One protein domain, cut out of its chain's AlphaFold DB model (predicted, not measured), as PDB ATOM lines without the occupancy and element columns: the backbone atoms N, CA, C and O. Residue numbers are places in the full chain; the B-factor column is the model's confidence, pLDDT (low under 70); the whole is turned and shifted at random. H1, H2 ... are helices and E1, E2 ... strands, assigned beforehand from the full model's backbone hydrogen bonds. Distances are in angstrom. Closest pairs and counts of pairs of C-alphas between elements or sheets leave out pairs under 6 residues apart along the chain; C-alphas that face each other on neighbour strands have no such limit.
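Overview. This is residues 15 to 103 of the 104 residues of the protein "Hypothetical protein" of Guillardia theta (UniProt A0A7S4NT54). H3 packs on a tiny parallel sheet, E1 E2, in the middle of a rod; H2 reaches from H3 to H1 near one end, and residues 96 to 103 stick out at the other. The 89 printed residues hold four named helices and two strands, ordered H1 H2 E1 H3 E2 H4, mostly helix, loose, with radius of gyration of the C-alphas 16.4 A and spans 56 by 24 by 17 A.

Along the chain. E1 is residues 53 to 55, E2 79 to 81, H3 60 to 73, 19.9 A long, and H2 33 to 48, 22.4 A. H1, 22 to 27, begins at C-alpha (34.053, 26.678, -40.794); H4, 91 to 101, ends at (8.669, -11.542, -40.267).

Arrangement. N 80 and O 53 of E2 and E1 are 2.9 A apart. E1, H3, E2 form a strand-helix-strand unit, a helix between parallel neighbours, with right-handed crossover. H2 touches H3 with residues 44 to 48 alone, closest C-alphas Ala 48 and Leu 69, 4.2 A. Every O i to N i+4 pair is within hydrogen-bond range in H1, H2 and H3; H4 has 6 of 7.

Size, cuts and confidence. The printed part has no cut and no long link; residues 89 to 103 have pLDDT under 70.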
ATOM      1  N   VAL A  15      43.909  23.980 -44.529       81.81
ATOM      2  CA  VAL A  15      42.852  24.998 -44.674       81.81
ATOM      3  C   VAL A  15      41.779  24.929 -43.575       81.81
ATOM      4  O   VAL A  15      41.115  25.929 -43.305       81.81
ATOM      5  N   PHE A  16      41.625  23.778 -42.909       83.38
ATOM      6  CA  PHE A  16      40.698  23.565 -41.792       83.38
ATOM      7  C   PHE A  16      41.394  23.528 -40.426       83.38
ATOM      8  O   PHE A  16      40.732  23.286 -39.419       83.38
ATOM      9  N   SER A  17      42.707  23.768 -40.341       83.75
ATOM     10  CA  SER A  17      43.462  23.652 -39.082       83.75
ATOM     11  C   SER A  17      43.208  24.800 -38.092       83.75
ATOM     12  O   SER A  17      43.900  24.918 -37.079       83.75
ATOM     13  N   ASN A  18      42.268  25.691 -38.396       81.69
ATOM     14  CA  ASN A  18      41.943  26.848 -37.579       81.69
ATOM     15  C   ASN A  18      40.962  26.475 -36.450       81.69
ATOM     16  O   ASN A  18      40.132  25.586 -36.593       81.69
ATOM     17  N   SER A  19      41.028  27.188 -35.325       80.69
ATOM     18  CA  SER A  19      40.096  27.046 -34.202       80.69
ATOM     19  C   SER A  19      38.723  27.691 -34.437       80.69
ATOM     20  O   SER A  19      37.830  27.523 -33.608       80.69
ATOM     21  N   PHE A  20      38.548  28.476 -35.506       82.44
ATOM     22  CA  PHE A  20      37.252  29.069 -35.854       82.44
ATOM     23  C   PHE A  20      36.314  28.057 -36.523       82.44
ATOM     24  O   PHE A  20      36.750  27.174 -37.257       82.44
ATOM     25  N   PHE A  21      35.007  28.235 -36.311       87.88
ATOM     26  CA  PHE A  21      33.973  27.489 -37.031       87.88
ATOM     27  C   PHE A  21      34.094  27.718 -38.544       87.88
ATOM     28  O   PHE A  21      34.320  28.847 -38.989       87.88
ATOM     29  N   ILE A  22      33.925  26.650 -39.328       88.00
ATOM     30  CA  ILE A  22      34.053  26.678 -40.794       88.00
ATOM     31  C   ILE A  22      33.060  27.673 -41.395       88.00
ATOM     32  O   ILE A  22      33.424  28.454 -42.270       88.00
ATOM     33  N   GLU A  23      31.838  27.704 -40.871       87.69
ATOM     34  CA  GLU A  23      30.772  28.615 -41.274       87.69
ATOM     35  C   GLU A  23      31.224  30.073 -41.153       87.69
ATOM     36  O   GLU A  23      31.101  30.847 -42.099       87.69
ATOM     37  N   HIS A  24      31.857  30.423 -40.033       90.44
ATOM     38  CA  HIS A  24      32.366  31.771 -39.804       90.44
ATOM     39  C   HIS A  24      33.531  32.111 -40.746       90.44
ATOM     40  O   HIS A  24      33.650  33.247 -41.205       90.44
ATOM     41  N   MET A  25      34.402  31.149 -41.063       88.69
ATOM     42  CA  MET A  25      35.483  31.370 -42.032       88.69
ATOM     43  C   MET A  25      34.945  31.625 -43.444       88.69
ATOM     44  O   MET A  25      35.473  32.493 -44.140       88.69
ATOM     45  N   VAL A  26      33.880  30.924 -43.838       90.88
ATOM     46  CA  VAL A  26      33.193  31.136 -45.120       90.88
ATOM     47  C   VAL A  26      32.499  32.500 -45.152       90.88
ATOM     48  O   VAL A  26      32.699  33.263 -46.094       90.88
ATOM     49  N   GLU A  27      31.742  32.851 -44.109       91.25
ATOM     50  CA  GLU A  27      31.026  34.135 -44.018       91.25
ATOM     51  C   GLU A  27      31.960  35.349 -44.108       91.25
ATOM     52  O   GLU A  27      31.613  36.362 -44.713       91.25
ATOM     53  N   ASN A  28      33.160  35.241 -43.537       91.62
ATOM     54  CA  ASN A  28      34.157  36.311 -43.552       91.62
ATOM     55  C   ASN A  28      35.088  36.265 -44.780       91.62
ATOM     56  O   ASN A  28      36.009  37.075 -44.876       91.62
ATOM     57  N   GLY A  29      34.874  35.333 -45.715       89.44
ATOM     58  CA  GLY A  29      35.668  35.211 -46.941       89.44
ATOM     59  C   GLY A  29      37.094  34.688 -46.736       89.44
ATOM     60  O   GLY A  29      37.919  34.815 -47.637       89.44
ATOM     61  N   PHE A  30      37.399  34.103 -45.575       88.62
ATOM     62  CA  PHE A  30      38.690  33.454 -45.311       88.62
ATOM     63  C   PHE A  30      38.785  32.056 -45.924       88.62
ATOM     64  O   PHE A  30      39.887  31.534 -46.080       88.62
ATOM     65  N   LEU A  31      37.644  31.449 -46.251       89.31
ATOM     66  CA  LEU A  31      37.564  30.124 -46.846       89.31
ATOM     67  C   LEU A  31      36.529  30.106 -47.970       89.31
ATOM     68  O   LEU A  31      35.407  30.584 -47.806       89.31
ATOM     69  N   GLU A  32      36.898  29.538 -49.113       90.69
ATOM     70  CA  GLU A  32      35.999  29.435 -50.260       90.69
ATOM     71  C   GLU A  32      34.981  28.305 -50.065       90.69
ATOM     72  O   GLU A  32      35.343  27.156 -49.801       90.69
ATOM     73  N   THR A  33      33.695  28.604 -50.268       91.62
ATOM     74  CA  THR A  33      32.594  27.630 -50.145       91.62
ATOM     75  C   THR A  33      32.787  26.401 -51.031       91.62
ATOM     76  O   THR A  33      32.397  25.295 -50.651       91.62
ATOM     77  N   GLN A  34      33.397  26.575 -52.208       90.81
ATOM     78  CA  GLN A  34      33.673  25.477 -53.130       90.81
ATOM     79  C   GLN A  34      34.610  24.441 -52.498       90.81
ATOM     80  O   GLN A  34      34.287  23.258 -52.514       90.81
ATOM     81  N   ILE A  35      35.699  24.886 -51.863       88.94
ATOM     82  CA  ILE A  35      36.662  24.005 -51.188       88.94
ATOM     83  C   ILE A  35      35.963  23.224 -50.072       88.94
ATOM     84  O   ILE A  35      36.080  22.005 -50.005       88.94
ATOM     85  N   VAL A  36      35.164  23.905 -49.242       90.06
ATOM     86  CA  VAL A  36      34.393  23.253 -48.166       90.06
ATOM     87  C   VAL A  36      33.458  22.186 -48.727       90.06
ATOM     88  O   VAL A  36      33.380  21.080 -48.192       90.06
ATOM     89  N   THR A  37      32.757  22.505 -49.815       91.19
ATOM     90  CA  THR A  37      31.791  21.599 -50.444       91.19
ATOM     91  C   THR A  37      32.488  20.373 -51.026       91.19
ATOM     92  O   THR A  37      32.079  19.249 -50.740       91.19
ATOM     93  N   GLU A  38      33.558  20.569 -51.796       90.44
ATOM     94  CA  GLU A  38      34.339  19.479 -52.390       90.44
ATOM     95  C   GLU A  38      34.943  18.576 -51.310       90.44
ATOM     96  O   GLU A  38      34.783  17.356 -51.371       90.44
ATOM     97  N   SER A  39      35.544  19.157 -50.266       90.38
ATOM     98  CA  SER A  39      36.071  18.402 -49.126       90.38
ATOM     99  C   SER A  39      34.988  17.611 -48.392       90.38
ATOM    100  O   SER A  39      35.195  16.442 -48.074       90.38
ATOM    101  N   THR A  40      33.814  18.210 -48.177       92.06
ATOM    102  CA  THR A  40      32.683  17.538 -47.518       92.06
ATOM    103  C   THR A  40      32.160  16.368 -48.349       92.06
ATOM    104  O   THR A  40      31.850  15.312 -47.799       92.06
ATOM    105  N   LEU A  41      32.067  16.521 -49.674       93.25
ATOM    106  CA  LEU A  41      31.631  15.446 -50.570       93.25
ATOM    107  C   LEU A  41      32.619  14.279 -50.574       93.25
ATOM    108  O   LEU A  41      32.194  13.128 -50.488       93.25
ATOM    109  N   VAL A  42      33.921  14.567 -50.626       91.69
ATOM    110  CA  VAL A  42      34.966  13.539 -50.522       91.69
ATOM    111  C   VAL A  42      34.839  12.782 -49.200       91.69
ATOM    112  O   VAL A  42      34.825  11.553 -49.213       91.69
ATOM    113  N   ASP A  43      34.665  13.485 -48.079       91.88
ATOM    114  CA  ASP A  43      34.487  12.850 -46.768       91.88
ATOM    115  C   ASP A  43      33.244  11.951 -46.727       91.88
ATOM    116  O   ASP A  43      33.320  10.817 -46.254       91.88
ATOM    117  N   LEU A  44      32.113  12.400 -47.281       95.38
ATOM    118  CA  LEU A  44      30.898  11.584 -47.366       95.38
ATOM    119  C   LEU A  44      31.107  10.305 -48.183       95.38
ATOM    120  O   LEU A  44      30.671   9.237 -47.752       95.38
ATOM    121  N   PHE A  45      31.770  10.393 -49.338       93.69
ATOM    122  CA  PHE A  45      32.033   9.220 -50.172       93.69
ATOM    123  C   PHE A  45      33.018   8.255 -49.510       93.69
ATOM    124  O   PHE A  45      32.775   7.051 -49.513       93.69
ATOM    125  N   LEU A  46      34.075   8.761 -48.874       92.88
ATOM    126  CA  LEU A  46      35.020   7.919 -48.134       92.88
ATOM    127  C   LEU A  46      34.345   7.197 -46.959       92.88
ATOM    128  O   LEU A  46      34.576   6.006 -46.750       92.88
ATOM    129  N   LEU A  47      33.473   7.886 -46.219       95.12
ATOM    130  CA  LEU A  47      32.700   7.273 -45.136       95.12
ATOM    131  C   LEU A  47      31.692   6.236 -45.655       95.12
ATOM    132  O   LEU A  47      31.476   5.217 -45.000       95.12
ATOM    133  N   ALA A  48      31.095   6.458 -46.828       94.44
ATOM    134  CA  ALA A  48      30.156   5.518 -47.442       94.44
ATOM    135  C   ALA A  48      30.820   4.209 -47.915       94.44
ATOM    136  O   ALA A  48      30.158   3.168 -47.975       94.44
ATOM    137  N   GLU A  49      32.120   4.239 -48.220       95.19
ATOM    138  CA  GLU A  49      32.893   3.061 -48.638       95.19
ATOM    139  C   GLU A  49      33.391   2.194 -47.471       95.19
ATOM    140  O   GLU A  49      33.870   1.081 -47.688       95.19
ATOM    141  N   CYS A  50      33.235   2.650 -46.226       93.94
ATOM    142  CA  CYS A  50      33.602   1.878 -45.042       93.94
ATOM    143  C   CYS A  50      32.669   0.670 -44.803       93.94
ATOM    144  O   CYS A  50      31.541   0.602 -45.304       93.94
ATOM    145  N   ASP A  51      33.132  -0.289 -43.993       94.38
ATOM    146  CA  ASP A  51      32.351  -1.474 -43.593       94.38
ATOM    147  C   ASP A  51      31.423  -1.210 -42.394       94.38
ATOM    148  O   ASP A  51      30.436  -1.918 -42.189       94.38
ATOM    149  N   ALA A  52      31.750  -0.198 -41.590       94.12
ATOM    150  CA  ALA A  52      30.994   0.233 -40.420       94.12
ATOM    151  C   ALA A  52      31.195   1.735 -40.182       94.12
ATOM    152  O   ALA A  52      32.209   2.299 -40.595       94.12
ATOM    153  N   LEU A  53      30.255   2.370 -39.477       94.81
ATOM    154  CA  LEU A  53      30.314   3.802 -39.167       94.81
ATOM    155  C   LEU A  53      30.229   4.066 -37.659       94.81
ATOM    156  O   LEU A  53      29.304   3.616 -36.985       94.81
ATOM    157  N   VAL A  54      31.157   4.858 -37.126       95.25
ATOM    158  CA  VAL A  54      31.087   5.390 -35.757       95.25
ATOM    159  C   VAL A  54      31.001   6.906 -35.852       95.25
ATOM    160  O   VAL A  54      31.871   7.528 -36.458       95.25
ATOM    161  N   GLY A  55      29.962   7.515 -35.283       92.12
ATOM    162  CA  GLY A  55      29.768   8.958 -35.411       92.12
ATOM    163  C   GLY A  55      28.674   9.525 -34.516       92.12
ATOM    164  O   GLY A  55      27.927   8.792 -33.871       92.12
ATOM    165  N   GLY A  56      28.598  10.855 -34.459       94.12
ATOM    166  CA  GLY A  56      27.476  11.560 -33.839       94.12
ATOM    167  C   GLY A  56      26.340  11.714 -34.843       94.12
ATOM    168  O   GLY A  56      26.543  12.314 -35.902       94.12
ATOM    169  N   PHE A  57      25.162  11.167 -34.543       93.12
ATOM    170  CA  PHE A  57      24.013  11.167 -35.457       93.12
ATOM    171  C   PHE A  57      23.071  12.355 -35.247       93.12
ATOM    172  O   PHE A  57      22.117  12.532 -36.009       93.12
ATOM    173  N   SER A  58      23.382  13.241 -34.298       90.50
ATOM    174  CA  SER A  58      22.873  14.615 -34.323       90.50
ATOM    175  C   SER A  58      23.255  15.317 -35.639       90.50
ATOM    176  O   SER A  58      22.439  16.041 -36.214       90.50
ATOM    177  N   SER A  59      24.440  15.012 -36.186       91.69
ATOM    178  CA  SER A  59      24.901  15.499 -37.489       91.69
ATOM    179  C   SER A  59      24.115  14.888 -38.651       91.69
ATOM    180  O   SER A  59      23.991  13.667 -38.791       91.69
ATOM    181  N   GLN A  60      23.623  15.756 -39.535       91.62
ATOM    182  CA  GLN A  60      22.975  15.346 -40.783       91.62
ATOM    183  C   GLN A  60      23.961  14.674 -41.746       91.62
ATOM    184  O   GLN A  60      23.574  13.758 -42.466       91.62
ATOM    185  N   LEU A  61      25.237  15.075 -41.724       94.31
ATOM    186  CA  LEU A  61      26.273  14.485 -42.575       94.31
ATOM    187  C   LEU A  61      26.576  13.042 -42.165       94.31
ATOM    188  O   LEU A  61      26.653  12.174 -43.027       94.31
ATOM    189  N   SER A  62      26.647  12.752 -40.861       93.94
ATOM    190  CA  SER A  62      26.817  11.375 -40.371       93.94
ATOM    191  C   SER A  62      25.642  10.483 -40.772       93.94
ATOM    192  O   SER A  62      25.834   9.346 -41.201       93.94
ATOM    193  N   ARG A  63      24.409  11.002 -40.670       93.94
ATOM    194  CA  ARG A  63      23.205  10.282 -41.114       93.94
ATOM    195  C   ARG A  63      23.207  10.043 -42.620       93.94
ATOM    196  O   ARG A  63      22.866   8.946 -43.049       93.94
ATOM    197  N   LEU A  64      23.617  11.033 -43.410       94.88
ATOM    198  CA  LEU A  64      23.744  10.899 -44.858       94.88
ATOM    199  C   LEU A  64      24.809   9.862 -45.237       94.88
ATOM    200  O   LEU A  64      24.525   8.992 -46.055       94.88
ATOM    201  N   ALA A  65      25.988   9.905 -44.612       95.81
ATOM    202  CA  ALA A  65      27.045   8.917 -44.823       95.81
ATOM    203  C   ALA A  65      26.551   7.493 -44.524       95.81
ATOM    204  O   ALA A  65      26.754   6.588 -45.331       95.81
ATOM    205  N   LEU A  66      25.826   7.305 -43.413       94.88
ATOM    206  CA  LEU A  66      25.235   6.012 -43.069       94.88
ATOM    207  C   LEU A  66      24.198   5.551 -44.100       94.88
ATOM    208  O   LEU A  66      24.181   4.377 -44.463       94.88
ATOM    209  N   SER A  67      23.372   6.467 -44.611       94.31
ATOM    210  CA  SER A  67      22.401   6.167 -45.669       94.31
ATOM    211  C   SER A  67      23.053   5.770 -46.988       94.31
ATOM    212  O   SER A  67      22.587   4.840 -47.648       94.31
ATOM    213  N   LEU A  68      24.139   6.439 -47.372       95.75
ATOM    214  CA  LEU A  68      24.915   6.080 -48.558       95.75
ATOM    215  C   LEU A  68      25.565   4.702 -48.392       95.75
ATOM    216  O   LEU A  68      25.442   3.864 -49.285       95.75
ATOM    217  N   LEU A  69      26.162   4.430 -47.228       95.25
ATOM    218  CA  LEU A  69      26.735   3.125 -46.890       95.25
ATOM    219  C   LEU A  69      25.660   2.023 -46.970       95.25
ATOM    220  O   LEU A  69      25.854   1.004 -47.633       95.25
ATOM    221  N   ALA A  70      24.494   2.242 -46.355       94.25
ATOM    222  CA  ALA A  70      23.380   1.297 -46.387       94.25
ATOM    223  C   ALA A  70      22.879   1.029 -47.813       94.25
ATOM    224  O   ALA A  70      22.588  -0.114 -48.164       94.25
ATOM    225  N   THR A  71      22.827   2.071 -48.648       94.69
ATOM    226  CA  THR A  71      22.449   1.966 -50.065       94.69
ATOM    227  C   THR A  71      23.468   1.138 -50.847       94.69
ATOM    228  O   THR A  71      23.081   0.254 -51.608       94.69
ATOM    229  N   ARG A  72      24.768   1.370 -50.626       94.31
ATOM    230  CA  ARG A  72      25.865   0.624 -51.262       94.31
ATOM    231  C   ARG A  72      25.836  -0.861 -50.901       94.31
ATOM    232  O   ARG A  72      26.007  -1.711 -51.771       94.31
ATOM    233  N   VAL A  73      25.632  -1.175 -49.622       92.50
ATOM    234  CA  VAL A  73      25.665  -2.555 -49.105       92.50
ATOM    235  C   VAL A  73      24.310  -3.264 -49.271       92.50
ATOM    236  O   VAL A  73      24.241  -4.490 -49.184       92.50
ATOM    237  N   GLY A  74      23.231  -2.521 -49.544       90.81
ATOM    238  CA  GLY A  74      21.880  -3.048 -49.765       90.81
ATOM    239  C   GLY A  74      21.185  -3.560 -48.499       90.81
ATOM    240  O   GLY A  74      20.197  -4.283 -48.590       90.81
ATOM    241  N   LYS A  75      21.712  -3.230 -47.315       88.25
ATOM    242  CA  LYS A  75      21.151  -3.597 -46.008       88.25
ATOM    243  C   LYS A  75      21.611  -2.610 -44.929       88.25
ATOM    244  O   LYS A  75      22.613  -1.922 -45.137       88.25
ATOM    245  N   PRO A  76      20.942  -2.572 -43.764       88.75
ATOM    246  CA  PRO A  76      21.386  -1.772 -42.629       88.75
ATOM    247  C   PRO A  76      22.812  -2.157 -42.202       88.75
ATOM    248  O   PRO A  76      23.059  -3.329 -41.887       88.75
ATOM    249  N   PRO A  77      23.768  -1.216 -42.217       91.00
ATOM    250  CA  PRO A  77      25.152  -1.515 -41.890       91.00
ATOM    251  C   PRO A  77      25.410  -1.439 -40.380       91.00
ATOM    252  O   PRO A  77      24.644  -0.806 -39.648       91.00
ATOM    253  N   PRO A  78      26.506  -2.040 -39.892       93.31
ATOM    254  CA  PRO A  78      26.942  -1.847 -38.516       93.31
ATOM    255  C   PRO A  78      27.256  -0.370 -38.238       93.31
ATOM    256  O   PRO A  78      28.050   0.247 -38.954       93.31
ATOM    257  N   PHE A  79      26.673   0.197 -37.180       93.69
ATOM    258  CA  PHE A  79      26.999   1.552 -36.739       93.69
ATOM    259  C   PHE A  79      26.950   1.721 -35.218       93.69
ATOM    260  O   PHE A  79      26.245   0.989 -34.523       93.69
ATOM    261  N   ILE A  80      27.687   2.710 -34.708       94.31
ATOM    262  CA  ILE A  80      27.637   3.146 -33.306       94.31
ATOM    263  C   ILE A  80      27.431   4.656 -33.260       94.31
ATOM    264  O   ILE A  80      28.211   5.419 -33.831       94.31
ATOM    265  N   SER A  81      26.398   5.073 -32.527       93.69
ATOM    266  CA  SER A  81      26.151   6.473 -32.193       93.69
ATOM    267  C   SER A  81      26.833   6.855 -30.887       93.69
ATOM    268  O   SER A  81      26.642   6.183 -29.873       93.69
ATOM    269  N   VAL A  82      27.607   7.941 -30.899       94.38
ATOM    270  CA  VAL A  82      28.314   8.435 -29.700       94.38
ATOM    271  C   VAL A  82      27.568   9.547 -28.961       94.38
ATOM    272  O   VAL A  82      27.980   9.936 -27.873       94.38
ATOM    273  N   ASP A  83      26.476  10.061 -29.527       92.38
ATOM    274  CA  ASP A  83      25.708  11.188 -28.985       92.38
ATOM    275  C   ASP A  83      24.256  10.824 -28.627       92.38
ATOM    276  O   ASP A  83      23.460  11.695 -28.283       92.38
ATOM    277  N   GLY A  84      23.907   9.534 -28.681       82.75
ATOM    278  CA  GLY A  84      22.582   9.024 -28.311       82.75
ATOM    279  C   GLY A  84      21.499   9.223 -29.374       82.75
ATOM    280  O   GLY A  84      20.357   8.821 -29.153       82.75
ATOM    281  N   TYR A  85      21.834   9.796 -30.535       86.00
ATOM    282  CA  TYR A  85      20.910   9.915 -31.666       86.00
ATOM    283  C   TYR A  85      20.927   8.640 -32.519       86.00
ATOM    284  O   TYR A  85      21.973   8.020 -32.699       86.00
ATOM    285  N   SER A  86      19.780   8.237 -33.066       84.62
ATOM    286  CA  SER A  86      19.690   7.121 -34.016       84.62
ATOM    287  C   SER A  86      19.859   7.589 -35.468       84.62
ATOM    288  O   SER A  86      19.760   8.779 -35.769       84.62
ATOM    289  N   TRP A  87      20.071   6.643 -36.392       82.81
ATOM    290  CA  TRP A  87      20.119   6.912 -37.838       82.81
ATOM    291  C   TRP A  87      18.836   7.597 -38.352       82.81
ATOM    292  O   TRP A  87      18.897   8.526 -39.157       82.81
ATOM    293  N   GLY A  88      17.678   7.209 -37.816       73.75
ATOM    294  CA  GLY A  88      16.389   7.854 -38.046       73.75
ATOM    295  C   GLY A  88      15.327   7.340 -37.072       73.75
ATOM    296  O   GLY A  88      15.506   6.292 -36.450       73.75
ATOM    297  N   ARG A  89      14.215   8.077 -36.930       56.84
ATOM    298  CA  ARG A  89      13.061   7.639 -36.122       56.84
ATOM    299  C   ARG A  89      12.279   6.497 -36.806       56.84
ATOM    300  O   ARG A  89      11.774   5.643 -36.101       56.84
ATOM    301  N   HIS A  90      12.276   6.440 -38.146       48.34
ATOM    302  CA  HIS A  90      11.547   5.438 -38.950       48.34
ATOM    303  C   HIS A  90      12.366   4.208 -39.379       48.34
ATOM    304  O   HIS A  90      11.823   3.114 -39.452       48.34
ATOM    305  N   ALA A  91      13.678   4.349 -39.604       49.84
ATOM    306  CA  ALA A  91      14.516   3.233 -40.066       49.84
ATOM    307  C   ALA A  91      14.595   2.074 -39.051       49.84
ATOM    308  O   ALA A  91      14.852   0.936 -39.425       49.84
ATOM    309  N   LEU A  92      14.361   2.354 -37.764       51.09
ATOM    310  CA  LEU A  92      14.326   1.338 -36.709       51.09
ATOM    311  C   LEU A  92      12.968   0.622 -36.597       51.09
ATOM    312  O   LEU A  92      12.950  -0.527 -36.167       51.09
ATOM    313  N   GLU A  93      11.859   1.260 -36.986       50.59
ATOM    314  CA  GLU A  93      10.517   0.655 -36.938       50.59
ATOM    315  C   GLU A  93      10.348  -0.383 -38.057       50.59
ATOM    316  O   GLU A  93       9.992  -1.525 -37.779       50.59
ATOM    317  N   GLU A  94      10.737  -0.047 -39.293       49.91
ATOM    318  CA  GLU A  94      10.704  -0.990 -40.424       49.91
ATOM    319  C   GLU A  94      11.676  -2.167 -40.219       49.91
ATOM    320  O   GLU A  94      11.365  -3.309 -40.547       49.91
ATOM    321  N   MET A  95      12.847  -1.931 -39.615       52.97
ATOM    322  CA  MET A  95      13.795  -3.005 -39.294       52.97
ATOM    323  C   MET A  95      13.290  -3.944 -38.193       52.97
ATOM    324  O   MET A  95      13.587  -5.140 -38.234       52.97
ATOM    325  N   TRP A  96      12.549  -3.424 -37.211       55.28
ATOM    326  CA  TRP A  96      11.910  -4.250 -36.188       55.28
ATOM    327  C   TRP A  96      10.847  -5.157 -36.813       55.28
ATOM    328  O   TRP A  96      10.874  -6.365 -36.569       55.28
ATOM    329  N   GLU A  97       9.986  -4.609 -37.673       48.22
ATOM    330  CA  GLU A  97       8.942  -5.362 -38.383       48.22
ATOM    331  C   GLU A  97       9.527  -6.437 -39.312       48.22
ATOM    332  O   GLU A  97       9.142  -7.603 -39.216       48.22
ATOM    333  N   VAL A  98      10.546  -6.107 -40.112       55.97
ATOM    334  CA  VAL A  98      11.224  -7.080 -40.993       55.97
ATOM    335  C   VAL A  98      11.928  -8.187 -40.193       55.97
ATOM    336  O   VAL A  98      11.977  -9.339 -40.626       55.97
ATOM    337  N   SER A  99      12.459  -7.884 -39.002       54.72
ATOM    338  CA  SER A  99      13.057  -8.913 -38.135       54.72
ATOM    339  C   SER A  99      12.019  -9.871 -37.536       54.72
ATOM    340  O   SER A  99      12.333 -11.040 -37.321       54.72
ATOM    341  N   GLN A 100      10.790  -9.398 -37.293       52.22
ATOM    342  CA  GLN A 100       9.683 -10.214 -36.783       52.22
ATOM    343  C   GLN A 100       9.124 -11.143 -37.871       52.22
ATOM    344  O   GLN A 100       8.786 -12.285 -37.572       52.22
ATOM    345  N   GLU A 101       9.092 -10.704 -39.133       50.75
ATOM    346  CA  GLU A 101       8.669 -11.542 -40.267       50.75
ATOM    347  C   GLU A 101       9.666 -12.658 -40.610       50.75
ATOM    348  O   GLU A 101       9.257 -13.733 -41.028       50.75
ATOM    349  N   LEU A 102      10.971 -12.444 -40.404       49.44
ATOM    350  CA  LEU A 102      12.011 -13.458 -40.653       49.44
ATOM    351  C   LEU A 102      12.141 -14.513 -39.535       49.44
ATOM    352  O   LEU A 102      12.896 -15.475 -39.687       49.44
ATOM    353  N   LEU A 103      11.449 -14.321 -38.409       49.78
ATOM    354  CA  LEU A 103      11.416 -15.241 -37.264       49.78
ATOM    355  C   LEU A 103      10.147 -16.120 -37.227       49.78
ATOM    356  O   LEU A 103       9.994 -16.914 -36.293       49.78
TER     357      LEU A 103